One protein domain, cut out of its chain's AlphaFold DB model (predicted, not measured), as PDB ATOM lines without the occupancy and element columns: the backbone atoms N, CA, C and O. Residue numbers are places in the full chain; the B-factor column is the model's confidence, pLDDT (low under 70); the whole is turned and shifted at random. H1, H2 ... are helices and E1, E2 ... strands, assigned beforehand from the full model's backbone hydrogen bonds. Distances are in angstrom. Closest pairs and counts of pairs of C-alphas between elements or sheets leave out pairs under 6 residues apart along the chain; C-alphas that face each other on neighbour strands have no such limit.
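Overview. This is residues 56 to 248 of the 402 residues of an uncharacterized protein of Sphaerochaeta sp (UniProt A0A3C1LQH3). A strongly twisted sheet of eight strands runs through the domain, with H1 and H2 over one face and H3 over the other, and a three-strand sheet, E10 E11 E12, lies partly face to face with it as a sandwich, the strands crossed at 55 degrees. A small curled sheet, E5 E4 E1 E15, sits next to H1 and holds both ends of the printed part. The 193 printed residues include four named helices and 15 named strands, in the order E1 H1 E2 E3 H2 E4 E5 E6 E7 H3 E8 E9 H4 E10 E11 E12 E13 E14 E15; the class is mixed, helices and strands. The large sheet, in the order E3 E2 E6 E7 E14 E13 E8 E9, is mixed, and the other two are antiparallel. The whole is compact, with a radius of gyration of the C-alphas of 15.7 A, and spans 43 by 39 by 31 A.

Along the chain. The large sheet holds E3, residues 89 to 93, E2, 78 to 83 and 16.6 A long from first to last C-alpha, E6, 130 to 135, E7, 138 to 141, E14, 228 to 231, E13, 207 to 212, E8, 165 to 170 and 16.6 A long, and E9, 175 to 179. The helices are H1, 61 to 68 and 10.7 A long, H2, 94 to 98, H3, 151 to 158 and 10.4 A long, and H4, 180 to 183. E10, 187 to 191, E11, 194 to 199 and 16.0 A long, and E12, 202 to 205, form the second sheet. The small sheet holds E5, 115 to 117, E4, 101 to 103, E1, 56 to 60, from C-alpha 56 at (43.290, -26.200, -12.813), and E15, 245 to 248, to C-alpha 248 at (44.127, -23.305, -7.485).

Arrangement. E7 and E14 are parallel, with N 141 and O 230 at 2.8 A. E7, H3 and E8 form a split strand-helix-strand unit, two same-way strands with E14 and E13 between them, and its crossover is right-handed. H3 is over E7 at a height of 9.1 A over the sheet; H1, at 9.5 A, is over E7 on the opposite face. H2, on the same face as H1, touches it at the C-alphas of Gly 62 and Arg 98, 3.9 A apart. H4 only grazes the large sheet. E10, E11 and E12 form a meander, each strand the antiparallel neighbour of the one before; N 189 and O 196 are 3.0 A apart, N 197 and O 204 2.9 A. E1 pairs with E15, N 58 and O 245 at 2.8 A, and with E4, N 59 and O 102 at 2.9 A. Every O i to N i+4 pair is within hydrogen-bond range in H1, H2 and H3; H4 is too short for one.

Size, cuts and confidence. The farthest C-alphas, of Asn 120 and Glu 201, are 45.7 A apart. The printed part has no cut. The links E4 to E5, E5 to E6, E13 to E14 and E14 to E15 are long. Mean pLDDT of the printed part is 92.0; residues 124 to 125 are under 70.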
ATOM      1  N   HIS A  56      44.116 -26.089 -11.623       86.81
ATOM      2  CA  HIS A  56      43.290 -26.200 -12.813       86.81
ATOM      3  C   HIS A  56      43.686 -25.149 -13.838       86.81
ATOM      4  O   HIS A  56      43.887 -23.974 -13.502       86.81
ATOM      5  N   LYS A  57      43.797 -25.573 -15.099       90.81
ATOM      6  CA  LYS A  57      43.902 -24.626 -16.207       90.81
ATOM      7  C   LYS A  57      42.610 -23.809 -16.269       90.81
ATOM      8  O   LYS A  57      41.521 -24.348 -16.085       90.81
ATOM      9  N   SER A  58      42.720 -22.505 -16.470       94.06
ATOM     10  CA  SER A  58      41.594 -21.588 -16.311       94.06
ATOM     11  C   SER A  58      41.707 -20.319 -17.153       94.06
ATOM     12  O   SER A  58      42.766 -19.991 -17.690       94.06
ATOM     13  N   TYR A  59      40.588 -19.599 -17.231       97.00
ATOM     14  CA  TYR A  59      40.418 -18.316 -17.916       97.00
ATOM     15  C   TYR A  59      39.982 -17.263 -16.899       97.00
ATOM     16  O   TYR A  59      39.241 -17.578 -15.963       97.00
ATOM     17  N   ASN A  60      40.421 -16.018 -17.067       96.06
ATOM     18  CA  ASN A  60      39.999 -14.923 -16.201       96.06
ATOM     19  C   ASN A  60      38.580 -14.454 -16.580       96.06
ATOM     20  O   ASN A  60      38.306 -14.178 -17.746       96.06
ATOM     21  N   LEU A  61      37.670 -14.339 -15.605       96.06
ATOM     22  CA  LEU A  61      36.290 -13.914 -15.882       96.06
ATOM     23  C   LEU A  61      36.205 -12.449 -16.328       96.06
ATOM     24  O   LEU A  61      35.361 -12.119 -17.155       96.06
ATOM     25  N   GLY A  62      37.075 -11.574 -15.815       96.56
ATOM     26  CA  GLY A  62      37.147 -10.177 -16.237       96.56
ATOM     27  C   GLY A  62      37.534 -10.012 -17.704       96.56
ATOM     28  O   GLY A  62      36.881  -9.254 -18.413       96.56
ATOM     29  N   GLU A  63      38.520 -10.773 -18.179       97.75
ATOM     30  CA  GLU A  63      38.922 -10.783 -19.591       97.75
ATOM     31  C   GLU A  63      37.793 -11.269 -20.508       97.75
ATOM     32  O   GLU A  63      37.548 -10.671 -21.556       97.75
ATOM     33  N   ILE A  64      37.061 -12.314 -20.096       97.88
ATOM     34  CA  ILE A  64      35.891 -12.803 -20.843       97.88
ATOM     35  C   ILE A  64      34.824 -11.706 -20.926       97.88
ATOM     36  O   ILE A  64      34.269 -11.472 -22.000       97.88
ATOM     37  N   ILE A  65      34.534 -11.021 -19.815       97.50
ATOM     38  CA  ILE A  65      33.541  -9.940 -19.780       97.50
ATOM     39  C   ILE A  65      33.962  -8.806 -20.717       97.50
ATOM     40  O   ILE A  65      33.188  -8.438 -21.596       97.50
ATOM     41  N   ASP A  66      35.189  -8.304 -20.590       97.06
ATOM     42  CA  ASP A  66      35.684  -7.173 -21.383       97.06
ATOM     43  C   ASP A  66      35.674  -7.441 -22.889       97.06
ATOM     44  O   ASP A  66      35.418  -6.536 -23.682       97.06
ATOM     45  N   ALA A  67      35.952  -8.682 -23.292       96.88
ATOM     46  CA  ALA A  67      35.977  -9.055 -24.698       96.88
ATOM     47  C   ALA A  67      34.574  -9.242 -25.301       96.88
ATOM     48  O   ALA A  67      34.407  -9.078 -26.509       96.88
ATOM     49  N   ASN A  68      33.565  -9.597 -24.494       97.50
ATOM     50  CA  ASN A  68      32.285 -10.088 -25.016       97.50
ATOM     51  C   ASN A  68      31.077  -9.198 -24.706       97.50
ATOM     52  O   ASN A  68      30.108  -9.216 -25.476       97.50
ATOM     53  N   PHE A  69      31.102  -8.446 -23.607       97.19
ATOM     54  CA  PHE A  69      29.957  -7.675 -23.124       97.19
ATOM     55  C   PHE A  69      29.881  -6.317 -23.830       97.19
ATOM     56  O   PHE A  69      30.890  -5.665 -24.093       97.19
ATOM     57  N   TRP A  70      28.666  -5.889 -24.169       96.38
ATOM     58  CA  TRP A  70      28.395  -4.551 -24.700       96.38
ATOM     59  C   TRP A  70      28.079  -3.540 -23.596       96.38
ATOM     60  O   TRP A  70      28.342  -2.349 -23.765       96.38
ATOM     61  N   PHE A  71      27.508  -4.001 -22.483       94.12
ATOM     62  CA  PHE A  71      26.927  -3.165 -21.435       94.12
ATOM     63  C   PHE A  71      27.490  -3.525 -20.060       94.12
ATOM     64  O   PHE A  71      26.753  -3.875 -19.137       94.12
ATOM     65  N   THR A  72      28.810  -3.428 -19.908       91.12
ATOM     66  CA  THR A  72      29.466  -3.650 -18.617       91.12
ATOM     67  C   THR A  72      29.029  -2.572 -17.612       91.12
ATOM     68  O   THR A  72      29.228  -1.381 -17.879       91.12
ATOM     69  N   PRO A  73      28.418  -2.945 -16.472       92.62
ATOM     70  CA  PRO A  73      28.027  -1.984 -15.448       92.62
ATOM     71  C   PRO A  73      29.255  -1.491 -14.661       92.62
ATOM     72  O   PRO A  73      30.390  -1.877 -14.937       92.62
ATOM     73  N   ALA A  74      29.033  -0.613 -13.680       94.44
ATOM     74  CA  ALA A  74      30.095  -0.172 -12.779       94.44
ATOM     75  C   ALA A  74      30.643  -1.336 -11.931       94.44
ATOM     76  O   ALA A  74      29.942  -2.311 -11.665       94.44
ATOM     77  N   ASP A  75      31.890  -1.211 -11.481       95.50
ATOM     78  CA  ASP A  75      32.610  -2.243 -10.722       95.50
ATOM     79  C   ASP A  75      31.944  -2.632  -9.389       95.50
ATOM     80  O   ASP A  75      32.154  -3.734  -8.890       95.50
ATOM     81  N   ASP A  76      31.120  -1.755  -8.813       95.94
ATOM     82  CA  ASP A  76      30.348  -2.006  -7.593       95.94
ATOM     83  C   ASP A  76      28.978  -2.659  -7.853       95.94
ATOM     84  O   ASP A  76      28.254  -2.983  -6.908       95.94
ATOM     85  N   ALA A  77      28.610  -2.880  -9.119       95.81
ATOM     86  CA  ALA A  77      27.362  -3.534  -9.476       95.81
ATOM     87  C   ALA A  77      27.348  -4.991  -9.005       95.81
ATOM     88  O   ALA A  77      28.343  -5.711  -9.089       95.81
ATOM     89  N   THR A  78      26.189  -5.443  -8.532       96.31
ATOM     90  CA  THR A  78      26.004  -6.828  -8.101       96.31
ATOM     91  C   THR A  78      26.023  -7.777  -9.295       96.31
ATOM     92  O   THR A  78      25.275  -7.602 -10.256       96.31
ATOM     93  N   VAL A  79      26.847  -8.812  -9.188       95.94
ATOM     94  CA  VAL A  79      26.846  -9.997 -10.040       95.94
ATOM     95  C   VAL A  79      26.164 -11.128  -9.288       95.94
ATOM     96  O   VAL A  79      26.550 -11.441  -8.159       95.94
ATOM     97  N   THR A  80      25.188 -11.762  -9.931       94.81
ATOM     98  CA  THR A  80      24.461 -12.910  -9.375       94.81
ATOM     99  C   THR A  80      24.818 -14.162 -10.152       94.81
ATOM    100  O   THR A  80      24.541 -14.246 -11.345       94.81
ATOM    101  N   VAL A  81      25.408 -15.145  -9.479       93.62
ATOM    102  CA  VAL A  81      25.732 -16.464 -10.032       93.62
ATOM    103  C   VAL A  81      24.674 -17.451  -9.567       93.62
ATOM    104  O   VAL A  81      24.381 -17.506  -8.377       93.62
ATOM    105  N   MET A  82      24.119 -18.236 -10.483       91.75
ATOM    106  CA  MET A  82      23.042 -19.179 -10.190       91.75
ATOM    107  C   MET A  82      23.418 -20.612 -10.572       91.75
ATOM    108  O   MET A  82      24.012 -20.833 -11.630       91.75
ATOM    109  N   ALA A  83      23.057 -21.584  -9.732       87.62
ATOM    110  CA  ALA A  83      23.141 -23.013 -10.040       87.62
ATOM    111  C   ALA A  83      21.927 -23.481 -10.857       87.62
ATOM    112  O   ALA A  83      20.806 -23.038 -10.605       87.62
ATOM    113  N   TYR A  84      22.118 -24.417 -11.792       82.31
ATOM    114  CA  TYR A  84      20.997 -24.963 -12.570       82.31
ATOM    115  C   TYR A  84      20.135 -25.944 -11.756       82.31
ATOM    116  O   TYR A  84      18.931 -26.044 -11.987       82.31
ATOM    117  N   ALA A  85      20.745 -26.669 -10.812       75.12
ATOM    118  CA  ALA A  85      20.110 -27.802 -10.139       75.12
ATOM    119  C   ALA A  85      19.028 -27.389  -9.127       75.12
ATOM    120  O   ALA A  85      17.988 -28.041  -9.033       75.12
ATOM    121  N   ASP A  86      19.265 -26.322  -8.361       77.88
ATOM    122  CA  ASP A  86      18.398 -25.887  -7.258       77.88
ATOM    123  C   ASP A  86      18.128 -24.374  -7.241       77.88
ATOM    124  O   ASP A  86      17.485 -23.876  -6.315       77.88
ATOM    125  N   LEU A  87      18.597 -23.646  -8.264       82.81
ATOM    126  CA  LEU A  87      18.528 -22.186  -8.354       82.81
ATOM    127  C   LEU A  87      19.164 -21.475  -7.149       82.81
ATOM    128  O   LEU A  87      18.832 -20.320  -6.866       82.81
ATOM    129  N   TYR A  88      20.093 -22.133  -6.443       84.75
ATOM    130  CA  TYR A  88      20.919 -21.466  -5.448       84.75
ATOM    131  C   TYR A  88      21.639 -20.288  -6.097       84.75
ATOM    132  O   TYR A  88      22.184 -20.402  -7.198       84.75
ATOM    133  N   THR A  89      21.641 -19.157  -5.396       87.50
ATOM    134  CA  THR A  89      22.259 -17.924  -5.874       87.50
ATOM    135  C   THR A  89      23.380 -17.502  -4.938       87.50
ATOM    136  O   THR A  89      23.226 -17.521  -3.717       87.50
ATOM    137  N   ASP A  90      24.505 -17.115  -5.526       89.25
ATOM    138  CA  ASP A  90      25.597 -16.434  -4.842       89.25
ATOM    139  C   ASP A  90      25.798 -15.058  -5.473       89.25
ATOM    140  O   ASP A  90      25.577 -14.873  -6.672       89.25
ATOM    141  N   THR A  91      26.200 -14.078  -4.669       92.62
ATOM    142  CA  THR A  91      26.330 -12.691  -5.131       92.62
ATOM    143  C   THR A  91      27.641 -12.071  -4.683       92.62
ATOM    144  O   THR A  91      28.123 -12.310  -3.577       92.62
ATOM    145  N   CYS A  92      28.226 -11.252  -5.549       92.44
ATOM    146  CA  CYS A  92      29.377 -10.410  -5.227       92.44
ATOM    147  C   CYS A  92      29.356  -9.149  -6.096       92.44
ATOM    148  O   CYS A  92      28.562  -9.059  -7.028       92.44
ATOM    149  N   ASP A  93      30.188  -8.161  -5.787       95.44
ATOM    150  CA  ASP A  93      30.401  -7.026  -6.685       95.44
ATOM    151  C   ASP A  93      31.181  -7.449  -7.946       95.44
ATOM    152  O   ASP A  93      31.911  -8.451  -7.950       95.44
ATOM    153  N   LEU A  94      31.027  -6.688  -9.030       95.62
ATOM    154  CA  LEU A  94      31.666  -6.969 -10.311       95.62
ATOM    155  C   LEU A  94      33.197  -6.955 -10.208       95.62
ATOM    156  O   LEU A  94      33.832  -7.823 -10.806       95.62
ATOM    157  N   ALA A  95      33.802  -6.054  -9.432       94.50
ATOM    158  CA  ALA A  95      35.255  -6.018  -9.254       94.50
ATOM    159  C   ALA A  95      35.784  -7.342  -8.679       94.50
ATOM    160  O   ALA A  95      36.738  -7.928  -9.200       94.50
ATOM    161  N   THR A  96      35.115  -7.858  -7.646       91.88
ATOM    162  CA  THR A  96      35.402  -9.167  -7.056       91.88
ATOM    163  C   THR A  96      35.190 -10.288  -8.071       91.88
ATOM    164  O   THR A  96      36.042 -11.172  -8.189       91.88
ATOM    165  N   PHE A  97      34.085 -10.264  -8.824       93.12
ATOM    166  CA  PHE A  97      33.782 -11.293  -9.821       93.12
ATOM    167  C   PHE A  97      34.825 -11.347 -10.947       93.12
ATOM    168  O   PHE A  97      35.277 -12.431 -11.311       93.12
ATOM    169  N   ARG A  98      35.278 -10.191 -11.446       93.88
ATOM    170  CA  ARG A  98      36.330 -10.075 -12.475       93.88
ATOM    171  C   ARG A  98      37.676 -10.643 -12.013       93.88
ATOM    172  O   ARG A  98      38.465 -11.103 -12.833       93.88
ATOM    173  N   GLY A  99      37.930 -10.647 -10.703       90.38
ATOM    174  CA  GLY A  99      39.109 -11.269 -10.097       90.38
ATOM    175  C   GLY A  99      39.050 -12.799  -9.994       90.38
ATOM    176  O   GLY A  99      40.048 -13.416  -9.611       90.38
ATOM    177  N   LYS A 100      37.906 -13.423 -10.306       91.12
ATOM    178  CA  LYS A 100      37.749 -14.884 -10.325       91.12
ATOM    179  C   LYS A 100      38.177 -15.469 -11.672       91.12
ATOM    180  O   LYS A 100      38.207 -14.795 -12.702       91.12
ATOM    181  N   TYR A 101      38.475 -16.762 -11.646       93.81
ATOM    182  CA  TYR A 101      38.803 -17.550 -12.824       93.81
ATOM    183  C   TYR A 101      37.820 -18.707 -12.957       93.81
ATOM    184  O   TYR A 101      37.233 -19.156 -11.971       93.81
ATOM    185  N   VAL A 102      37.662 -19.210 -14.177       94.25
ATOM    186  CA  VAL A 102      36.856 -20.396 -14.468       94.25
ATOM    187  C   VAL A 102      37.709 -21.472 -15.128       94.25
ATOM    188  O   VAL A 102      38.423 -21.210 -16.094       94.25
ATOM    189  N   SER A 103      37.640 -22.685 -14.586       93.69
ATOM    190  CA  SER A 103      38.122 -23.913 -15.219       93.69
ATOM    191  C   SER A 103      36.919 -24.630 -15.816       93.69
ATOM    192  O   SER A 103      36.061 -25.100 -15.069       93.69
ATOM    193  N   PHE A 104      36.860 -24.728 -17.140       93.00
ATOM    194  CA  PHE A 104      35.768 -25.431 -17.813       93.00
ATOM    195  C   PHE A 104      35.968 -26.947 -17.788       93.00
ATOM    196  O   PHE A 104      37.106 -27.419 -17.818       93.00
ATOM    197  N   VAL A 105      34.872 -27.709 -17.835       89.31
ATOM    198  CA  VAL A 105      34.904 -29.183 -17.954       89.31
ATOM    199  C   VAL A 105      35.744 -29.638 -19.152       89.31
ATOM    200  O   VAL A 105      36.507 -30.597 -19.037       89.31
ATOM    201  N   LYS A 106      35.686 -28.916 -20.284       86.62
ATOM    202  CA  LYS A 106      36.485 -29.236 -21.486       86.62
ATOM    203  C   LYS A 106      37.998 -29.271 -21.224       86.62
ATOM    204  O   LYS A 106      38.709 -30.040 -21.861       86.62
ATOM    205  N   ASP A 107      38.476 -28.460 -20.281       87.25
ATOM    206  CA  ASP A 107      39.891 -28.345 -19.918       87.25
ATOM    207  C   ASP A 107      40.212 -29.136 -18.633       87.25
ATOM    208  O   ASP A 107      41.373 -29.245 -18.234       87.25
ATOM    209  N   ASN A 108      39.184 -29.705 -17.991       85.25
ATOM    210  CA  ASN A 108      39.271 -30.434 -16.733       85.25
ATOM    211  C   ASN A 108      38.218 -31.561 -16.644       85.25
ATOM    212  O   ASN A 108      37.222 -31.441 -15.927       85.25
ATOM    213  N   PRO A 109      38.448 -32.699 -17.323       81.62
ATOM    214  CA  PRO A 109      37.481 -33.796 -17.391       81.62
ATOM    215  C   PRO A 109      37.359 -34.602 -16.086       81.62
ATOM    216  O   PRO A 109      36.594 -35.560 -16.028       81.62
ATOM    217  N   ALA A 110      38.127 -34.263 -15.042       82.69
ATOM    218  CA  ALA A 110      37.996 -34.888 -13.727       82.69
ATOM    219  C   ALA A 110      36.701 -34.478 -13.004       82.69
ATOM    220  O   ALA A 110      36.303 -35.147 -12.049       82.69
ATOM    221  N   TYR A 111      36.056 -33.403 -13.463       81.81
ATOM    222  CA  TYR A 111      34.810 -32.872 -12.930       81.81
ATOM    223  C   TYR A 111      33.714 -32.877 -13.995       81.81
ATOM    224  O   TYR A 111      33.976 -32.688 -15.177       81.81
ATOM    225  N   ASP A 112      32.473 -33.074 -13.557       83.50
ATOM    226  CA  ASP A 112      31.253 -33.029 -14.369       83.50
ATOM    227  C   ASP A 112      30.619 -31.626 -14.414       83.50
ATOM    228  O   ASP A 112      29.541 -31.448 -14.971       83.50
ATOM    229  N   TYR A 113      31.272 -30.614 -13.839       85.19
ATOM    230  CA  TYR A 113      30.830 -29.220 -13.871       85.19
ATOM    231  C   TYR A 113      32.017 -28.250 -13.896       85.19
ATOM    232  O   TYR A 113      33.116 -28.565 -13.436       85.19
ATOM    233  N   ASP A 114      31.783 -27.047 -14.428       90.75
ATOM    234  CA  ASP A 114      32.785 -25.980 -14.450       90.75
ATOM    235  C   ASP A 114      33.128 -25.543 -13.023       90.75
ATOM    236  O   ASP A 114      32.251 -25.484 -12.163       90.75
ATOM    237  N   LEU A 115      34.361 -25.122 -12.766       89.44
ATOM    238  CA  LEU A 115      34.818 -24.729 -11.431       89.44
ATOM    239  C   LEU A 115      35.200 -23.258 -11.416       89.44
ATOM    240  O   LEU A 115      35.975 -22.823 -12.270       89.44
ATOM    241  N   PHE A 116      34.730 -22.497 -10.425       90.06
ATOM    242  CA  PHE A 116      35.439 -21.265 -10.100       90.06
ATOM    243  C   PHE A 116      36.705 -21.596  -9.325       90.06
ATOM    244  O   PHE A 116      36.710 -22.390  -8.383       90.06
ATOM    245  N   VAL A 117      37.793 -20.975  -9.757       87.81
ATOM    246  CA  VAL A 117      39.139 -21.152  -9.221       87.81
ATOM    247  C   VAL A 117      39.797 -19.788  -9.084       87.81
ATOM    248  O   VAL A 117      39.280 -18.771  -9.557       87.81
ATOM    249  N   GLY A 118      40.942 -19.754  -8.417       84.06
ATOM    250  CA  GLY A 118      41.740 -18.545  -8.334       84.06
ATOM    251  C   GLY A 118      42.141 -18.167  -6.921       84.06
ATOM    252  O   GLY A 118      41.777 -18.827  -5.948       84.06
ATOM    253  N   PRO A 119      42.891 -17.066  -6.803       72.06
ATOM    254  CA  PRO A 119      43.670 -16.778  -5.610       72.06
ATOM    255  C   PRO A 119      42.799 -16.626  -4.347       72.06
ATOM    256  O   PRO A 119      43.122 -17.173  -3.298       72.06
ATOM    257  N   ASN A 120      41.630 -15.989  -4.478       70.50
ATOM    258  CA  ASN A 120      40.685 -15.753  -3.379       70.50
ATOM    259  C   ASN A 120      39.530 -16.772  -3.306       70.50
ATOM    260  O   ASN A 120      38.611 -16.600  -2.500       70.50
ATOM    261  N   GLN A 121      39.534 -17.814  -4.143       76.44
ATOM    262  CA  GLN A 121      38.410 -18.738  -4.255       76.44
ATOM    263  C   GLN A 121      38.507 -19.864  -3.217       76.44
ATOM    264  O   GLN A 121      39.472 -20.625  -3.172       76.44
ATOM    265  N   LYS A 122      37.466 -20.005  -2.391       71.25
ATOM    266  CA  LYS A 122      37.309 -21.132  -1.460       71.25
ATOM    267  C   LYS A 122      36.412 -22.196  -2.084       71.25
ATOM    268  O   LYS A 122      35.431 -21.858  -2.738       71.25
ATOM    269  N   GLU A 123      36.699 -23.472  -1.829       71.12
ATOM    270  CA  GLU A 123      35.867 -24.591  -2.306       71.12
ATOM    271  C   GLU A 123      34.420 -24.481  -1.808       71.12
ATOM    272  O   GLU A 123      33.481 -24.646  -2.575       71.12
ATOM    273  N   SER A 124      34.239 -24.097  -0.540       69.62
ATOM    274  CA  SER A 124      32.923 -23.874   0.074       69.62
ATOM    275  C   SER A 124      32.150 -22.683  -0.503       69.62
ATOM    276  O   SER A 124      31.006 -22.463  -0.127       69.62
ATOM    277  N   SER A 125      32.802 -21.862  -1.323       68.44
ATOM    278  CA  SER A 125      32.245 -20.658  -1.946       68.44
ATOM    279  C   SER A 125      32.110 -20.820  -3.462       68.44
ATOM    280  O   SER A 125      31.953 -19.834  -4.177       68.44
ATOM    281  N   ASP A 126      32.261 -22.043  -3.968       76.31
ATOM    282  CA  ASP A 126      31.984 -22.389  -5.356       76.31
ATOM    283  C   ASP A 126      30.519 -22.812  -5.462       76.31
ATOM    284  O   ASP A 126      30.067 -23.710  -4.750       76.31
ATOM    285  N   VAL A 127      29.771 -22.156  -6.343       78.62
ATOM    286  CA  VAL A 127      28.426 -22.601  -6.702       78.62
ATOM    287  C   VAL A 127      28.604 -23.868  -7.528       78.62
ATOM    288  O   VAL A 127      29.216 -23.834  -8.593       78.62
ATOM    289  N   TRP A 128      28.130 -25.007  -7.041       79.94
ATOM    290  CA  TRP A 128      28.221 -26.246  -7.812       79.94
ATOM    291  C   TRP A 128      27.198 -26.217  -8.940       79.94
ATOM    292  O   TRP A 128      26.124 -25.637  -8.785       79.94
ATOM    293  N   TYR A 129      27.534 -26.822 -10.083       82.00
ATOM    294  CA  TYR A 129      26.621 -26.897 -11.228       82.00
ATOM    295  C   TYR A 129      26.085 -25.520 -11.678       82.00
ATOM    296  O   TYR A 129      24.881 -25.322 -11.861       82.00
ATOM    297  N   LYS A 130      26.988 -24.538 -11.825       89.00
ATOM    298  CA  LYS A 130      26.658 -23.179 -12.299       89.00
ATOM    299  C   LYS A 130      25.925 -23.236 -13.633       89.00
ATOM    300  O   LYS A 130      26.414 -23.856 -14.568       89.00
ATOM    301  N   GLY A 131      24.799 -22.537 -13.706       90.75
ATOM    302  CA  GLY A 131      24.071 -22.295 -14.943       90.75
ATOM    303  C   GLY A 131      24.482 -20.972 -15.582       90.75
ATOM    304  O   GLY A 131      24.842 -20.932 -16.752       90.75
ATOM    305  N   TRP A 132      24.462 -19.866 -14.832       94.50
ATOM    306  CA  TRP A 132      24.748 -18.543 -15.400       94.50
ATOM    307  C   TRP A 132      25.185 -17.511 -14.357       94.50
ATOM    308  O   TRP A 132      24.975 -17.683 -13.157       94.50
ATOM    309  N   ALA A 133      25.786 -16.424 -14.835       96.19
ATOM    310  CA  ALA A 133      26.092 -15.221 -14.073       96.19
ATOM    311  C   ALA A 133      25.436 -14.000 -14.734       96.19
ATOM    312  O   ALA A 133      25.719 -13.704 -15.892       96.19
ATOM    313  N   ILE A 134      24.573 -13.297 -14.001       96.81
ATOM    314  CA  ILE A 134      23.905 -12.065 -14.446       96.81
ATOM    315  C   ILE A 134      24.776 -10.872 -14.059       96.81
ATOM    316  O   ILE A 134      25.121 -10.715 -12.885       96.81
ATOM    317  N   ILE A 135      25.125 -10.038 -15.039       96.50
ATOM    318  CA  ILE A 135      26.009  -8.881 -14.893       96.50
ATOM    319  C   ILE A 135      25.355  -7.692 -15.610       96.50
ATOM    320  O   ILE A 135      25.488  -7.507 -16.820       96.50
ATOM    321  N   GLY A 136      24.616  -6.873 -14.858       94.56
ATOM    322  CA  GLY A 136      23.865  -5.753 -15.428       94.56
ATOM    323  C   GLY A 136      22.801  -6.229 -16.423       94.56
ATOM    324  O   GLY A 136      21.916  -7.000 -16.066       94.56
ATOM    325  N   ASN A 137      22.886  -5.757 -17.669       96.69
ATOM    326  CA  ASN A 137      21.942  -6.100 -18.737       96.69
ATOM    327  C   ASN A 137      22.365  -7.314 -19.581       96.69
ATOM    328  O   ASN A 137      21.743  -7.594 -20.608       96.69
ATOM    329  N   GLU A 138      23.413  -8.031 -19.188       97.88
ATOM    330  CA  GLU A 138      23.929  -9.185 -19.920       97.88
ATOM    331  C   GLU A 138      24.191 -10.359 -18.972       97.88
ATOM    332  O   GLU A 138      24.316 -10.191 -17.757       97.88
ATOM    333  N   ALA A 139      24.258 -11.569 -19.522       97.88
ATOM    334  CA  ALA A 139      24.539 -12.771 -18.749       97.88
ATOM    335  C   ALA A 139      25.603 -13.642 -19.417       97.88
ATOM    336  O   ALA A 139      25.618 -13.801 -20.639       97.88
ATOM    337  N   LEU A 140      26.462 -14.245 -18.601       97.56
ATOM    338  CA  LEU A 140      27.387 -15.295 -19.009       97.56
ATOM    339  C   LEU A 140      26.759 -16.652 -18.672       97.56
ATOM    340  O   LEU A 140      26.424 -16.900 -17.518       97.56
ATOM    341  N   VAL A 141      26.591 -17.519 -19.665       96.56
ATOM    342  CA  VAL A 141      25.925 -18.820 -19.540       96.56
ATOM    343  C   VAL A 141      26.965 -19.933 -19.586       96.56
ATOM    344  O   VAL A 141      27.726 -20.046 -20.547       96.56
ATOM    345  N   PHE A 142      26.989 -20.751 -18.540       94.25
ATOM    346  CA  PHE A 142      27.824 -21.938 -18.406       94.25
ATOM    347  C   PHE A 142      27.021 -23.144 -18.893       94.25
ATOM    348  O   PHE A 142      25.882 -23.353 -18.479       94.25
ATOM    349  N   MET A 143      27.586 -23.907 -19.825       91.31
ATOM    350  CA  MET A 143      26.852 -24.992 -20.468       91.31
ATOM    351  C   MET A 143      26.845 -26.239 -19.574       91.31
ATOM    352  O   MET A 143      27.922 -26.783 -19.316       91.31
ATOM    353  N   PRO A 144      25.671 -26.743 -19.146       88.94
ATOM    354  CA  PRO A 144      25.587 -28.011 -18.422       88.94
ATOM    355  C   PRO A 144      25.989 -29.161 -19.347       88.94
ATOM    356  O   PRO A 144      25.776 -29.064 -20.554       88.94
ATOM    357  N   THR A 145      26.547 -30.247 -18.811       85.25
ATOM    358  CA  THR A 145      27.101 -31.374 -19.594       85.25
ATOM    359  C   THR A 145      26.105 -32.049 -20.536       85.25
ATOM    360  O   THR A 145      26.478 -32.571 -21.584       85.25
ATOM    361  N   GLU A 146      24.829 -32.021 -20.179       87.69
ATOM    362  CA  GLU A 146      23.704 -32.561 -20.931       87.69
ATOM    363  C   GLU A 146      23.183 -31.600 -22.015       87.69
ATOM    364  O   GLU A 146      22.393 -32.005 -22.865       87.69
ATOM    365  N   GLY A 147      23.642 -30.347 -22.022       91.12
ATOM    366  CA  GLY A 147      23.079 -29.275 -22.836       91.12
ATOM    367  C   GLY A 147      21.828 -28.637 -22.219       91.12
ATOM    368  O   GLY A 147      21.316 -29.043 -21.179       91.12
ATOM    369  N   ILE A 148      21.334 -27.588 -22.866       93.25
ATOM    370  CA  ILE A 148      20.129 -26.854 -22.479       93.25
ATOM    371  C   ILE A 148      18.962 -27.394 -23.305       93.25
ATOM    372  O   ILE A 148      18.790 -26.994 -24.454       93.25
ATOM    373  N   GLU A 149      18.168 -28.304 -22.738       91.94
ATOM    374  CA  GLU A 149      17.024 -28.923 -23.433       91.94
ATOM    375  C   GLU A 149      15.756 -28.048 -23.453       91.94
ATOM    376  O   GLU A 149      14.941 -28.203 -24.357       91.94
ATOM    377  N   ASP A 150      15.601 -27.124 -22.499       91.56
ATOM    378  CA  ASP A 150      14.487 -26.164 -22.433       91.56
ATOM    379  C   ASP A 150      15.047 -24.738 -22.416       91.56
ATOM    380  O   ASP A 150      15.328 -24.158 -21.364       91.56
ATOM    381  N   LEU A 151      15.291 -24.180 -23.605       93.75
ATOM    382  CA  LEU A 151      15.930 -22.872 -23.715       93.75
ATOM    383  C   LEU A 151      15.031 -21.733 -23.220       93.75
ATOM    384  O   LEU A 151      15.549 -20.735 -22.717       93.75
ATOM    385  N   LEU A 152      13.708 -21.879 -23.327       92.75
ATOM    386  CA  LEU A 152      12.766 -20.893 -22.809       92.75
ATOM    387  C   LEU A 152      12.840 -20.819 -21.283       92.75
ATOM    388  O   LEU A 152      12.982 -19.723 -20.748       92.75
ATOM    389  N   TYR A 153      12.832 -21.962 -20.592       90.69
ATOM    390  CA  TYR A 153      12.994 -22.001 -19.139       90.69
ATOM    391  C   TYR A 153      14.282 -21.296 -18.696       90.69
ATOM    392  O   TYR A 153      14.259 -20.479 -17.773       90.69
ATOM    393  N   TYR A 154      15.405 -21.558 -19.370       91.44
ATOM    394  CA  TYR A 154      16.669 -20.886 -19.058       91.44
ATOM    395  C   TYR A 154      16.593 -19.383 -19.324       91.44
ATOM    396  O   TYR A 154      16.976 -18.597 -18.461       91.44
ATOM    397  N   ALA A 155      16.060 -18.968 -20.474       93.06
ATOM    398  CA  ALA A 155      15.897 -17.558 -20.811       93.06
ATOM    399  C   ALA A 155      15.053 -16.813 -19.762       93.06
ATOM    400  O   ALA A 155      15.450 -15.742 -19.305       93.06
ATOM    401  N   GLU A 156      13.934 -17.393 -19.326       93.12
ATOM    402  CA  GLU A 156      13.065 -16.807 -18.301       93.12
ATOM    403  C   GLU A 156      13.761 -16.706 -16.935       93.12
ATOM    404  O   GLU A 156      13.691 -15.660 -16.292       93.12
ATOM    405  N   ASN A 157      14.486 -17.746 -16.506       92.50
ATOM    406  CA  ASN A 157      15.184 -17.754 -15.212       92.50
ATOM    407  C   ASN A 157      16.448 -16.879 -15.190       92.50
ATOM    408  O   ASN A 157      16.811 -16.348 -14.142       92.50
ATOM    409  N   ILE A 158      17.098 -16.685 -16.339       94.25
ATOM    410  CA  ILE A 158      18.168 -15.692 -16.515       94.25
ATOM    411  C   ILE A 158      17.600 -14.263 -16.451       94.25
ATOM    412  O   ILE A 158      18.332 -13.313 -16.181       94.25
ATOM    413  N   GLY A 159      16.293 -14.096 -16.676       94.38
ATOM    414  CA  GLY A 159      15.649 -12.791 -16.770       94.38
ATOM    415  C   GLY A 159      15.847 -12.140 -18.138       94.38
ATOM    416  O   GLY A 159      15.929 -10.912 -18.222       94.38
ATOM    417  N   LEU A 160      15.952 -12.945 -19.203       96.19
ATOM    418  CA  LEU A 160      15.979 -12.456 -20.578       96.19
ATOM    419  C   LEU A 160      14.688 -11.682 -20.864       96.19
ATOM    420  O   LEU A 160      13.583 -12.182 -20.657       96.19
ATOM    421  N   VAL A 161      14.830 -10.447 -21.339       96.38
ATOM    422  CA  VAL A 161      13.696  -9.556 -21.563       96.38
ATOM    423  C   VAL A 161      12.779 -10.145 -22.638       96.38
ATOM    424  O   VAL A 161      13.252 -10.468 -23.734       96.38
ATOM    425  N   PRO A 162      11.463 -10.259 -22.370       93.06
ATOM    426  CA  PRO A 162      10.509 -10.737 -23.359       93.06
ATOM    427  C   PRO A 162      10.531  -9.874 -24.621       93.06
ATOM    428  O   PRO A 162      10.424  -8.647 -24.558       93.06
ATOM    429  N   ALA A 163      10.624 -10.523 -25.777       92.12
ATOM    430  CA  ALA A 163      10.723  -9.869 -27.074       92.12
ATOM    431  C   ALA A 163       9.973 -10.657 -28.147       92.12
ATOM    432  O   ALA A 163       9.616 -11.816 -27.955       92.12
ATOM    433  N   THR A 164       9.728 -10.032 -29.299       90.81
ATOM    434  CA  THR A 164       9.105 -10.714 -30.445       90.81
ATOM    435  C   THR A 164      10.054 -11.701 -31.121       90.81
ATOM    436  O   THR A 164       9.589 -12.693 -31.688       90.81
ATOM    437  N   GLY A 165      11.360 -11.451 -31.025       94.81
ATOM    438  CA  GLY A 165      12.400 -12.270 -31.622       94.81
ATOM    439  C   GLY A 165      13.715 -12.214 -30.850       94.81
ATOM    440  O   GLY A 165      13.984 -11.282 -30.087       94.81
ATOM    441  N   PHE A 166      14.533 -13.235 -31.076       97.44
ATOM    442  CA  PHE A 166      15.835 -13.444 -30.461       97.44
ATOM    443  C   PHE A 166      16.838 -13.836 -31.543       97.44
ATOM    444  O   PHE A 166      16.602 -14.765 -32.317       97.44
ATOM    445  N   ILE A 167      17.950 -13.111 -31.610       98.06
ATOM    446  CA  ILE A 167      19.021 -13.310 -32.582       98.06
ATOM    447  C   ILE A 167      20.100 -14.171 -31.937       98.06
ATOM    448  O   ILE A 167      20.745 -13.757 -30.976       98.06
ATOM    449  N   PHE A 168      20.299 -15.358 -32.490       98.25
ATOM    450  CA  PHE A 168      21.392 -16.254 -32.161       98.25
ATOM    451  C   PHE A 168      22.540 -15.994 -33.118       98.25
ATOM    452  O   PHE A 168      22.319 -15.961 -34.325       98.25
ATOM    453  N   GLU A 169      23.747 -15.839 -32.592       98.25
ATOM    454  CA  GLU A 169      24.963 -15.616 -33.376       98.25
ATOM    455  C   GLU A 169      25.989 -16.700 -33.041       98.25
ATOM    456  O   GLU A 169      26.186 -17.028 -31.867       98.25
ATOM    457  N   SER A 170      26.632 -17.270 -34.061       98.06
ATOM    458  CA  SER A 170      27.725 -18.229 -33.907       98.06
ATOM    459  C   SER A 170      29.084 -17.541 -33.780       98.06
ATOM    460  O   SER A 170      29.256 -16.374 -34.127       98.06
ATOM    461  N   VAL A 171      30.101 -18.295 -33.368       97.31
ATOM    462  CA  VAL A 171      31.505 -17.836 -33.371       97.31
ATOM    463  C   VAL A 171      32.012 -17.392 -34.753       97.31
ATOM    464  O   VAL A 171      32.954 -16.610 -34.831       97.31
ATOM    465  N   SER A 172      31.409 -17.874 -35.849       95.75
ATOM    466  CA  SER A 172      31.759 -17.489 -37.225       95.75
ATOM    467  C   SER A 172      30.982 -16.269 -37.738       95.75
ATOM    468  O   SER A 172      31.231 -15.823 -38.858       95.75
ATOM    469  N   GLY A 173      30.062 -15.721 -36.935       95.56
ATOM    470  CA  GLY A 173      29.201 -14.593 -37.301       95.56
ATOM    471  C   GLY A 173      27.952 -14.982 -38.097       95.56
ATOM    472  O   GLY A 173      27.245 -14.107 -38.592       95.56
ATOM    473  N   GLU A 174      27.663 -16.277 -38.243       97.62
ATOM    474  CA  GLU A 174      26.381 -16.725 -38.789       97.62
ATOM    475  C   GLU A 174      25.276 -16.465 -37.768       97.62
ATOM    476  O   GLU A 174      25.459 -16.699 -36.572       97.62
ATOM    477  N   SER A 175      24.116 -16.002 -38.234       97.38
ATOM    478  CA  SER A 175      23.015 -15.646 -37.348       97.38
ATOM    479  C   SER A 175      21.694 -16.273 -37.759       97.38
ATOM    480  O   SER A 175      21.362 -16.329 -38.944       97.38
ATOM    481  N   VAL A 176      20.897 -16.650 -36.765       97.69
ATOM    482  CA  VAL A 176      19.524 -17.131 -36.923       97.69
ATOM    483  C   VAL A 176      18.618 -16.345 -35.987       97.69
ATOM    484  O   VAL A 176      18.978 -16.086 -34.843       97.69
ATOM    485  N   THR A 177      17.419 -15.996 -36.447       97.44
ATOM    486  CA  THR A 177      16.410 -15.338 -35.610       97.44
ATOM    487  C   THR A 177      15.287 -16.313 -35.293       97.44
ATOM    488  O   THR A 177      14.681 -16.878 -36.203       97.44
ATOM    489  N   LEU A 178      15.003 -16.497 -34.005       97.19
ATOM    490  CA  LEU A 178      13.860 -17.265 -33.520       97.19
ATOM    491  C   LEU A 178      12.811 -16.323 -32.939       97.19
ATOM    492  O   LEU A 178      13.138 -15.380 -32.224       97.19
ATOM    493  N   THR A 179      11.541 -16.591 -33.218       95.62
ATOM    494  CA  THR A 179      10.420 -15.936 -32.534       95.62
ATOM    495  C   THR A 179      10.289 -16.434 -31.094       95.62
ATOM    496  O   THR A 179      10.755 -17.525 -30.762       95.62
ATOM    497  N   ALA A 180       9.574 -15.693 -30.244       88.75
ATOM    498  CA  ALA A 180       9.274 -16.145 -28.879       88.75
ATOM    499  C   ALA A 180       8.591 -17.523 -28.823       88.75
ATOM    500  O   ALA A 180       8.892 -18.320 -27.941       88.75
ATOM    501  N   ALA A 181       7.712 -17.831 -29.784       91.62
ATOM    502  CA  ALA A 181       7.056 -19.136 -29.851       91.62
ATOM    503  C   ALA A 181       8.034 -20.265 -30.210       91.62
ATOM    504  O   ALA A 181       7.916 -21.360 -29.678       91.62
ATOM    505  N   GLN A 182       9.012 -19.996 -31.080       95.75
ATOM    506  CA  GLN A 182      10.040 -20.975 -31.451       95.75
ATOM    507  C   GLN A 182      11.035 -21.236 -30.320       95.75
ATOM    508  O   GLN A 182      11.578 -22.331 -30.239       95.75
ATOM    509  N   LEU A 183      11.263 -20.255 -29.440       92.81
ATOM    510  CA  LEU A 183      12.157 -20.420 -28.295       92.81
ATOM    511  C   LEU A 183      11.687 -21.538 -27.347       92.81
ATOM    512  O   LEU A 183      12.524 -22.214 -26.760       92.81
ATOM    513  N   ALA A 184      10.371 -21.767 -27.251       89.00
ATOM    514  CA  ALA A 184       9.776 -22.832 -26.437       89.00
ATOM    515  C   ALA A 184      10.156 -24.249 -26.904       89.00
ATOM    516  O   ALA A 184      10.213 -25.165 -26.091       89.00
ATOM    517  N   ASP A 185      10.427 -24.421 -28.201       93.12
ATOM    518  CA  ASP A 185      10.835 -25.699 -28.800       93.12
ATOM    519  C   ASP A 185      12.352 -25.755 -29.073       93.12
ATOM    520  O   ASP A 185      12.855 -26.706 -29.684       93.12
ATOM    521  N   ALA A 186      13.086 -24.707 -28.684       96.62
ATOM    522  CA  ALA A 186      14.504 -24.565 -28.958       96.62
ATOM    523  C   ALA A 186      15.358 -25.169 -27.842       96.62
ATOM    524  O   ALA A 186      15.033 -25.096 -26.657       96.62
ATOM    525  N   LYS A 187      16.512 -25.700 -28.239       97.31
ATOM    526  CA  LYS A 187      17.514 -26.248 -27.329       97.31
ATOM    527  C   LYS A 187      18.932 -26.002 -27.811       97.31
ATOM    528  O   LYS A 187      19.151 -25.813 -29.005       97.31
ATOM    529  N   ILE A 188      19.896 -26.036 -26.898       96.75
ATOM    530  CA  ILE A 188      21.329 -25.954 -27.202       96.75
ATOM    531  C   ILE A 188      21.986 -27.236 -26.706       96.75
ATOM    532  O   ILE A 188      22.094 -27.451 -25.505       96.75
ATOM    533  N   VAL A 189      22.425 -28.091 -27.623       96.44
ATOM    534  CA  VAL A 189      22.935 -29.435 -27.306       96.44
ATOM    535  C   VAL A 189      24.378 -29.604 -27.756       96.44
ATOM    536  O   VAL A 189      24.828 -28.904 -28.664       96.44
ATOM    537  N   TYR A 190      25.092 -30.555 -27.156       93.38
ATOM    538  CA  TYR A 190      26.404 -30.969 -27.649       93.38
ATOM    539  C   TYR A 190      26.273 -31.899 -28.861       93.38
ATOM    540  O   TYR A 190      25.650 -32.959 -28.792       93.38
ATOM    541  N   GLU A 191      26.911 -31.531 -29.966       92.00
ATOM    542  CA  GLU A 191      27.187 -32.395 -31.114       92.00
ATOM    543  C   GLU A 191      28.711 -32.610 -31.195       92.00
ATOM    544  O   GLU A 191      29.424 -31.935 -31.937       92.00
ATOM    545  N   GLY A 192      29.226 -33.538 -30.379       86.56
ATOM    546  CA  GLY A 192      30.667 -33.656 -30.122       86.56
ATOM    547  C   GLY A 192      31.142 -32.528 -29.203       86.56
ATOM    548  O   GLY A 192      30.476 -32.233 -28.216       86.56
ATOM    549  N   ASP A 193      32.245 -31.865 -29.555       84.12
ATOM    550  CA  ASP A 193      32.795 -30.729 -28.790       84.12
ATOM    551  C   ASP A 193      32.130 -29.381 -29.141       84.12
ATOM    552  O   ASP A 193      32.587 -28.316 -28.727       84.12
ATOM    553  N   VAL A 194      31.061 -29.408 -29.944       91.19
ATOM    554  CA  VAL A 194      30.360 -28.222 -30.449       91.19
ATOM    555  C   VAL A 194      29.007 -28.087 -29.764       91.19
ATOM    556  O   VAL A 194      28.225 -29.035 -29.758       91.19
ATOM    557  N   ILE A 195      28.691 -26.891 -29.259       94.88
ATOM    558  CA  ILE A 195      27.328 -26.557 -28.821       94.88
ATOM    559  C   ILE A 195      26.511 -26.001 -29.992       94.88
ATOM    560  O   ILE A 195      26.907 -25.030 -30.646       94.88
ATOM    561  N   THR A 196      25.366 -26.621 -30.259       97.50
ATOM    562  CA  THR A 196      24.518 -26.349 -31.424       97.50
ATOM    563  C   THR A 196      23.110 -25.977 -30.971       97.50
ATOM    564  O   THR A 196      22.460 -26.749 -30.266       97.50
ATOM    565  N   LEU A 197      22.609 -24.820 -31.417       98.12
ATOM    566  CA  LEU A 197      21.185 -24.488 -31.331       98.12
ATOM    567  C   LEU A 197      20.417 -25.398 -32.286       98.12
ATOM    568  O   LEU A 197      20.761 -25.488 -33.465       98.12
ATOM    569  N   VAL A 198      19.335 -25.994 -31.798       97.38
ATOM    570  CA  VAL A 198      18.393 -26.798 -32.573       97.38
ATOM    571  C   VAL A 198      16.976 -26.293 -32.315       97.38
ATOM    572  O   VAL A 198      16.550 -26.196 -31.168       97.38
ATOM    573  N   CYS A 199      16.240 -25.994 -33.385       96.44
ATOM    574  CA  CYS A 199      14.824 -25.626 -33.347       96.44
ATOM    575  C   CYS A 199      14.128 -26.142 -34.620       96.44
ATOM    576  O   CYS A 199      14.174 -25.511 -35.681       96.44
ATOM    577  N   GLY A 200      13.498 -27.318 -34.543       92.44
ATOM    578  CA  GLY A 200      12.952 -28.004 -35.719       92.44
ATOM    579  C   GLY A 200      14.049 -28.336 -36.741       92.44
ATOM    580  O   GLY A 200      15.021 -29.010 -36.413       92.44
ATOM    581  N   GLU A 201      13.907 -27.854 -37.977       92.56
ATOM    582  CA  GLU A 201      14.926 -28.009 -39.034       92.56
ATOM    583  C   GLU A 201      16.074 -26.991 -38.924       92.56
ATOM    584  O   GLU A 201      17.098 -27.124 -39.593       92.56
ATOM    585  N   THR A 202      15.918 -25.971 -38.077       95.12
ATOM    586  CA  THR A 202      16.918 -24.916 -37.899       95.12
ATOM    587  C   THR A 202      18.042 -25.414 -37.004       95.12
ATOM    588  O   THR A 202      17.791 -25.852 -35.878       95.12
ATOM    589  N   LYS A 203      19.281 -25.301 -37.491       96.81
ATOM    590  CA  LYS A 203      20.496 -25.570 -36.722       96.81
ATOM    591  C   LYS A 203      21.490 -24.424 -36.855       96.81
ATOM    592  O   LYS A 203      21.688 -23.919 -37.956       96.81
ATOM    593  N   LEU A 204      22.139 -24.062 -35.751       98.12
ATOM    594  CA  LEU A 204      23.267 -23.129 -35.737       98.12
ATOM    595  C   LEU A 204      24.370 -23.703 -34.848       98.12
ATOM    596  O   LEU A 204      24.182 -23.842 -33.642       98.12
ATOM    597  N   ALA A 205      25.497 -24.072 -35.451       97.44
ATOM    598  CA  ALA A 205      26.641 -24.639 -34.744       97.44
ATOM    599  C   ALA A 205      27.477 -23.546 -34.064       97.44
ATOM    600  O   ALA A 205      27.533 -22.412 -34.540       97.44
ATOM    601  N   ASN A 206      28.172 -23.908 -32.982       97.06
ATOM    602  CA  ASN A 206      29.022 -23.013 -32.195       97.06
ATOM    603  C   ASN A 206      28.305 -21.713 -31.797       97.06
ATOM    604  O   ASN A 206      28.798 -20.612 -32.050       97.06
ATOM    605  N   VAL A 207      27.122 -21.837 -31.194       97.81
ATOM    606  CA  VAL A 207      26.352 -20.679 -30.719       97.81
ATOM    607  C   VAL A 207      27.178 -19.911 -29.696       97.81
ATOM    608  O   VAL A 207      27.590 -20.472 -28.684       97.81
ATOM    609  N   LYS A 208      27.416 -18.630 -29.958       97.94
ATOM    610  CA  LYS A 208      28.172 -17.731 -29.087       97.94
ATOM    611  C   LYS A 208      27.254 -16.865 -28.242       97.94
ATOM    612  O   LYS A 208      27.530 -16.662 -27.064       97.94
ATOM    613  N   SER A 209      26.183 -16.329 -28.821       97.88
ATOM    614  CA  SER A 209      25.301 -15.422 -28.087       97.88
ATOM    615  C   SER A 209      23.845 -15.499 -28.517       97.88
ATOM    616  O   SER A 209      23.531 -15.961 -29.613       97.88
ATOM    617  N   VAL A 210      22.973 -15.020 -27.630       97.81
ATOM    618  CA  VAL A 210      21.544 -14.805 -27.866       97.81
ATOM    619  C   VAL A 210      21.232 -13.366 -27.494       97.81
ATOM    620  O   VAL A 210      21.472 -12.971 -26.358       97.81
ATOM    621  N   THR A 211      20.708 -12.583 -28.426       97.75
ATOM    622  CA  THR A 211      20.421 -11.155 -28.236       97.75
ATOM    623  C   THR A 211      18.948 -10.886 -28.494       97.75
ATOM    624  O   THR A 211      18.381 -11.393 -29.461       97.75
ATOM    625  N   VAL A 212      18.319 -10.065 -27.658       96.88
ATOM    626  CA  VAL A 212      16.970  -9.552 -27.917       96.88
ATOM    627  C   VAL A 212      16.962  -8.775 -29.237       96.88
ATOM    628  O   VAL A 212      17.779  -7.877 -29.448       96.88
ATOM    629  N   GLU A 213      16.047  -9.122 -30.142       95.25
ATOM    630  CA  GLU A 213      15.964  -8.484 -31.457       95.25
ATOM    631  C   GLU A 213      15.797  -6.957 -31.334       95.25
ATOM    632  O   GLU A 213      14.993  -6.452 -30.551       95.25
ATOM    633  N   GLY A 214      16.581  -6.212 -32.118       91.62
ATOM    634  CA  GLY A 214      16.599  -4.746 -32.101       91.62
ATOM    635  C   GLY A 214      17.583  -4.119 -31.106       91.62
ATOM    636  O   GLY A 214      17.812  -2.910 -31.182       91.62
ATOM    637  N   VAL A 215      18.208  -4.908 -30.225       96.00
ATOM    638  CA  VAL A 215      19.311  -4.448 -29.370       96.00
ATOM    639  C   VAL A 215      20.636  -4.550 -30.119       96.00
ATOM    640  O   VAL A 215      20.937  -5.557 -30.757       96.00
ATOM    641  N   THR A 216      21.449  -3.501 -30.031       94.81
ATOM    642  CA  THR A 216      22.807  -3.450 -30.584       94.81
ATOM    643  C   THR A 216      23.757  -2.864 -29.548       94.81
ATOM    644  O   THR A 216      23.317  -2.214 -28.605       94.81
ATOM    645  N   LYS A 217      25.072  -2.995 -29.749       94.56
ATOM    646  CA  LYS A 217      26.086  -2.359 -28.884       94.56
ATOM    647  C   LYS A 217      25.923  -0.838 -28.704       94.56
ATOM    648  O   LYS A 217      26.443  -0.276 -27.750       94.56
ATOM    649  N   ASP A 218      25.229  -0.172 -29.631       95.81
ATOM    650  CA  ASP A 218      25.002   1.277 -29.609       95.81
ATOM    651  C   ASP A 218      23.677   1.659 -28.916       95.81
ATOM    652  O   ASP A 218      23.362   2.848 -28.786       95.81
ATOM    653  N   SER A 219      22.883   0.673 -28.483       94.25
ATOM    654  CA  SER A 219      21.650   0.888 -27.727       94.25
ATOM    655  C   SER A 219      21.932   1.647 -26.426       94.25
ATOM    656  O   SER A 219      22.897   1.380 -25.714       94.25
ATOM    657  N   LYS A 220      21.065   2.613 -26.101       88.12
ATOM    658  CA  LYS A 220      21.143   3.433 -24.882       88.12
ATOM    659  C   LYS A 220      19.859   3.294 -24.077       88.12
ATOM    660  O   LYS A 220      18.793   3.158 -24.669       88.12
ATOM    661  N   ASN A 221      19.961   3.439 -22.754       78.69
ATOM    662  CA  ASN A 221      18.828   3.391 -21.821       78.69
ATOM    663  C   ASN A 221      18.044   2.073 -21.896       78.69
ATOM    664  O   ASN A 221      16.824   2.076 -22.065       78.69
ATOM    665  N   LEU A 222      18.756   0.950 -21.795       88.00
ATOM    666  CA  LEU A 222      18.113  -0.342 -21.587       88.00
ATOM    667  C   LEU A 222      17.369  -0.339 -20.242       88.00
ATOM    668  O   LEU A 222      17.776   0.343 -19.301       88.00
ATOM    669  N   GLY A 223      16.243  -1.050 -20.190       89.31
ATOM    670  CA  GLY A 223      15.463  -1.215 -18.968       89.31
ATOM    671  C   GLY A 223      16.095  -2.231 -18.017       89.31
ATOM    672  O   GLY A 223      17.248  -2.631 -18.174       89.31
ATOM    673  N   GLU A 224      15.319  -2.667 -17.031       90.25
ATOM    674  CA  GLU A 224      15.705  -3.792 -16.178       90.25
ATOM    675  C   GLU A 224      15.617  -5.117 -16.956       90.25
ATOM    676  O   GLU A 224      14.726  -5.300 -17.787       90.25
ATOM    677  N   GLY A 225      16.533  -6.041 -16.659       95.25
ATOM    678  CA  GLY A 225      16.580  -7.382 -17.245       95.25
ATOM    679  C   GLY A 225      17.773  -7.617 -18.172       95.25
ATOM    680  O   GLY A 225      18.559  -6.713 -18.471       95.25
ATOM    681  N   VAL A 226      17.907  -8.863 -18.619       97.38
ATOM    682  CA  VAL A 226      18.981  -9.313 -19.506       97.38
ATOM    683  C   VAL A 226      18.546  -9.142 -20.957       97.38
ATOM    684  O   VAL A 226      17.498  -9.624 -21.366       97.38
ATOM    685  N   TYR A 227      19.357  -8.475 -21.768       97.81
ATOM    686  CA  TYR A 227      19.097  -8.281 -23.197       97.81
ATOM    687  C   TYR A 227      19.995  -9.141 -24.082       97.81
ATOM    688  O   TYR A 227      19.721  -9.292 -25.275       97.81
ATOM    689  N   ARG A 228      21.063  -9.707 -23.514       97.38
ATOM    690  CA  ARG A 228      21.993 -10.566 -24.236       97.38
ATOM    691  C   ARG A 228      22.623 -11.612 -23.323       97.38
ATOM    692  O   ARG A 228      23.060 -11.310 -22.217       97.38
ATOM    693  N   MET A 229      22.669 -12.845 -23.809       98.00
ATOM    694  CA  MET A 229      23.329 -13.980 -23.171       98.00
ATOM    695  C   MET A 229      24.554 -14.368 -23.990       98.00
ATOM    696  O   MET A 229      24.468 -14.466 -25.214       98.00
ATOM    697  N   ILE A 230      25.672 -14.626 -23.322       98.31
ATOM    698  CA  ILE A 230      26.928 -15.085 -23.915       98.31
ATOM    699  C   ILE A 230      27.192 -16.509 -23.444       98.31
ATOM    700  O   ILE A 230      27.255 -16.757 -22.244       98.31
ATOM    701  N   MET A 231      27.367 -17.445 -24.371       97.38
ATOM    702  CA  MET A 231      27.756 -18.817 -24.054       97.38
ATOM    703  C   MET A 231      29.246 -18.840 -23.711       97.38
ATOM    704  O   MET A 231      30.085 -18.605 -24.580       97.38
ATOM    705  N   ALA A 232      29.590 -19.130 -22.456       96.38
ATOM    706  CA  ALA A 232      30.952 -19.001 -21.937       96.38
ATOM    707  C   ALA A 232      31.976 -19.851 -22.708       96.38
ATOM    708  O   ALA A 232      33.072 -19.377 -22.989       96.38
ATOM    709  N   LEU A 233      31.599 -21.068 -23.119       94.25
ATOM    710  CA  LEU A 233      32.463 -21.964 -23.902       94.25
ATOM    711  C   LEU A 233      32.830 -21.413 -25.287       94.25
ATOM    712  O   LEU A 233      33.883 -21.759 -25.821       94.25
ATOM    713  N   ASN A 234      31.975 -20.558 -25.853       97.00
ATOM    714  CA  ASN A 234      32.137 -19.981 -27.188       97.00
ATOM    715  C   ASN A 234      32.451 -18.476 -27.157       97.00
ATOM    716  O   ASN A 234      32.423 -17.814 -28.195       97.00
ATOM    717  N   ALA A 235      32.735 -17.929 -25.975       97.44
ATOM    718  CA  ALA A 235      33.115 -16.538 -25.805       97.44
ATOM    719  C   ALA A 235      34.489 -16.252 -26.441       97.44
ATOM    720  O   ALA A 235      35.368 -17.121 -26.495       97.44
ATOM    721  N   ASP A 236      34.695 -15.010 -26.881       96.75
ATOM    722  CA  ASP A 236      36.006 -14.532 -27.318       96.75
ATOM    723  C   ASP A 236      36.993 -14.650 -26.148       96.75
ATOM    724  O   ASP A 236      36.668 -14.268 -25.023       96.75
ATOM    725  N   GLY A 237      38.177 -15.212 -26.411       94.31
ATOM    726  CA  GLY A 237      39.170 -15.546 -25.381       94.31
ATOM    727  C   GLY A 237      39.037 -16.958 -24.790       94.31
ATOM    728  O   GLY A 237      39.932 -17.385 -24.068       94.31
ATOM    729  N   VAL A 238      37.975 -17.702 -25.129       96.56
ATOM    730  CA  VAL A 238      37.767 -19.103 -24.710       96.56
ATOM    731  C   VAL A 238      37.684 -20.044 -25.913       96.56
ATOM    732  O   VAL A 238      38.335 -21.093 -25.935       96.56
ATOM    733  N   TYR A 239      36.896 -19.683 -26.930       95.25
ATOM    734  CA  TYR A 239      36.699 -20.532 -28.103       95.25
ATOM    735  C   TYR A 239      37.996 -20.716 -28.896       95.25
ATOM    736  O   TYR A 239      38.594 -19.745 -29.354       95.25
ATOM    737  N   GLY A 240      38.423 -21.968 -29.082       91.88
ATOM    738  CA  GLY A 240      39.658 -22.290 -29.807       91.88
ATOM    739  C   GLY A 240      40.944 -21.801 -29.126       91.88
ATOM    740  O   GLY A 240      42.003 -21.834 -29.751       91.88
ATOM    741  N   VAL A 241      40.863 -21.356 -27.869       94.12
ATOM    742  CA  VAL A 241      41.993 -20.872 -27.072       94.12
ATOM    743  C   VAL A 241      42.291 -21.885 -25.969       94.12
ATOM    744  O   VAL A 241      41.379 -22.382 -25.309       94.12
ATOM    745  N   GLU A 242      43.572 -22.208 -25.781       93.38
ATOM    746  CA  GLU A 242      44.019 -22.978 -24.619       93.38
ATOM    747  C   GLU A 242      44.008 -22.082 -23.376       93.38
ATOM    748  O   GLU A 242      44.506 -20.959 -23.412       93.38
ATOM    749  N   ALA A 243      43.465 -22.601 -22.276       94.25
ATOM    750  CA  ALA A 243      43.409 -21.928 -20.987       94.25
ATOM    751  C   ALA A 243      44.790 -21.382 -20.550       94.25
ATOM    752  O   ALA A 243      45.691 -22.176 -20.252       94.25
ATOM    753  N   PRO A 244      44.969 -20.046 -20.493       91.44
ATOM    754  CA  PRO A 244      46.292 -19.440 -20.342       91.44
ATOM    755  C   PRO A 244      46.779 -19.392 -18.889       91.44
ATOM    756  O   PRO A 244      47.972 -19.208 -18.648       91.44
ATOM    757  N   TYR A 245      45.879 -19.559 -17.916       90.81
ATOM    758  CA  TYR A 245      46.205 -19.467 -16.495       90.81
ATOM    759  C   TYR A 245      46.154 -20.827 -15.811       90.81
ATOM    760  O   TYR A 245      45.317 -21.664 -16.130       90.81
ATOM    761  N   LEU A 246      46.991 -21.018 -14.792       85.44
ATOM    762  CA  LEU A 246      46.921 -22.157 -13.877       85.44
ATOM    763  C   LEU A 246      46.587 -21.637 -12.478       85.44
ATOM    764  O   LEU A 246      47.373 -20.901 -11.882       85.44
ATOM    765  N   GLN A 247      45.411 -21.992 -11.969       86.00
ATOM    766  CA  GLN A 247      44.858 -21.445 -10.732       86.00
ATOM    767  C   GLN A 247      44.420 -22.559  -9.786       86.00
ATOM    768  O   GLN A 247      44.069 -23.655 -10.217       86.00
ATOM    769  N   ASN A 248      44.437 -22.289  -8.485       79.94
ATOM    770  CA  ASN A 248      44.127 -23.305  -7.485       79.94
ATOM    771  C   ASN A 248      42.638 -23.384  -7.129       79.94
ATOM    772  O   ASN A 248      41.897 -22.398  -7.192       79.94
TER     773      ASN A 248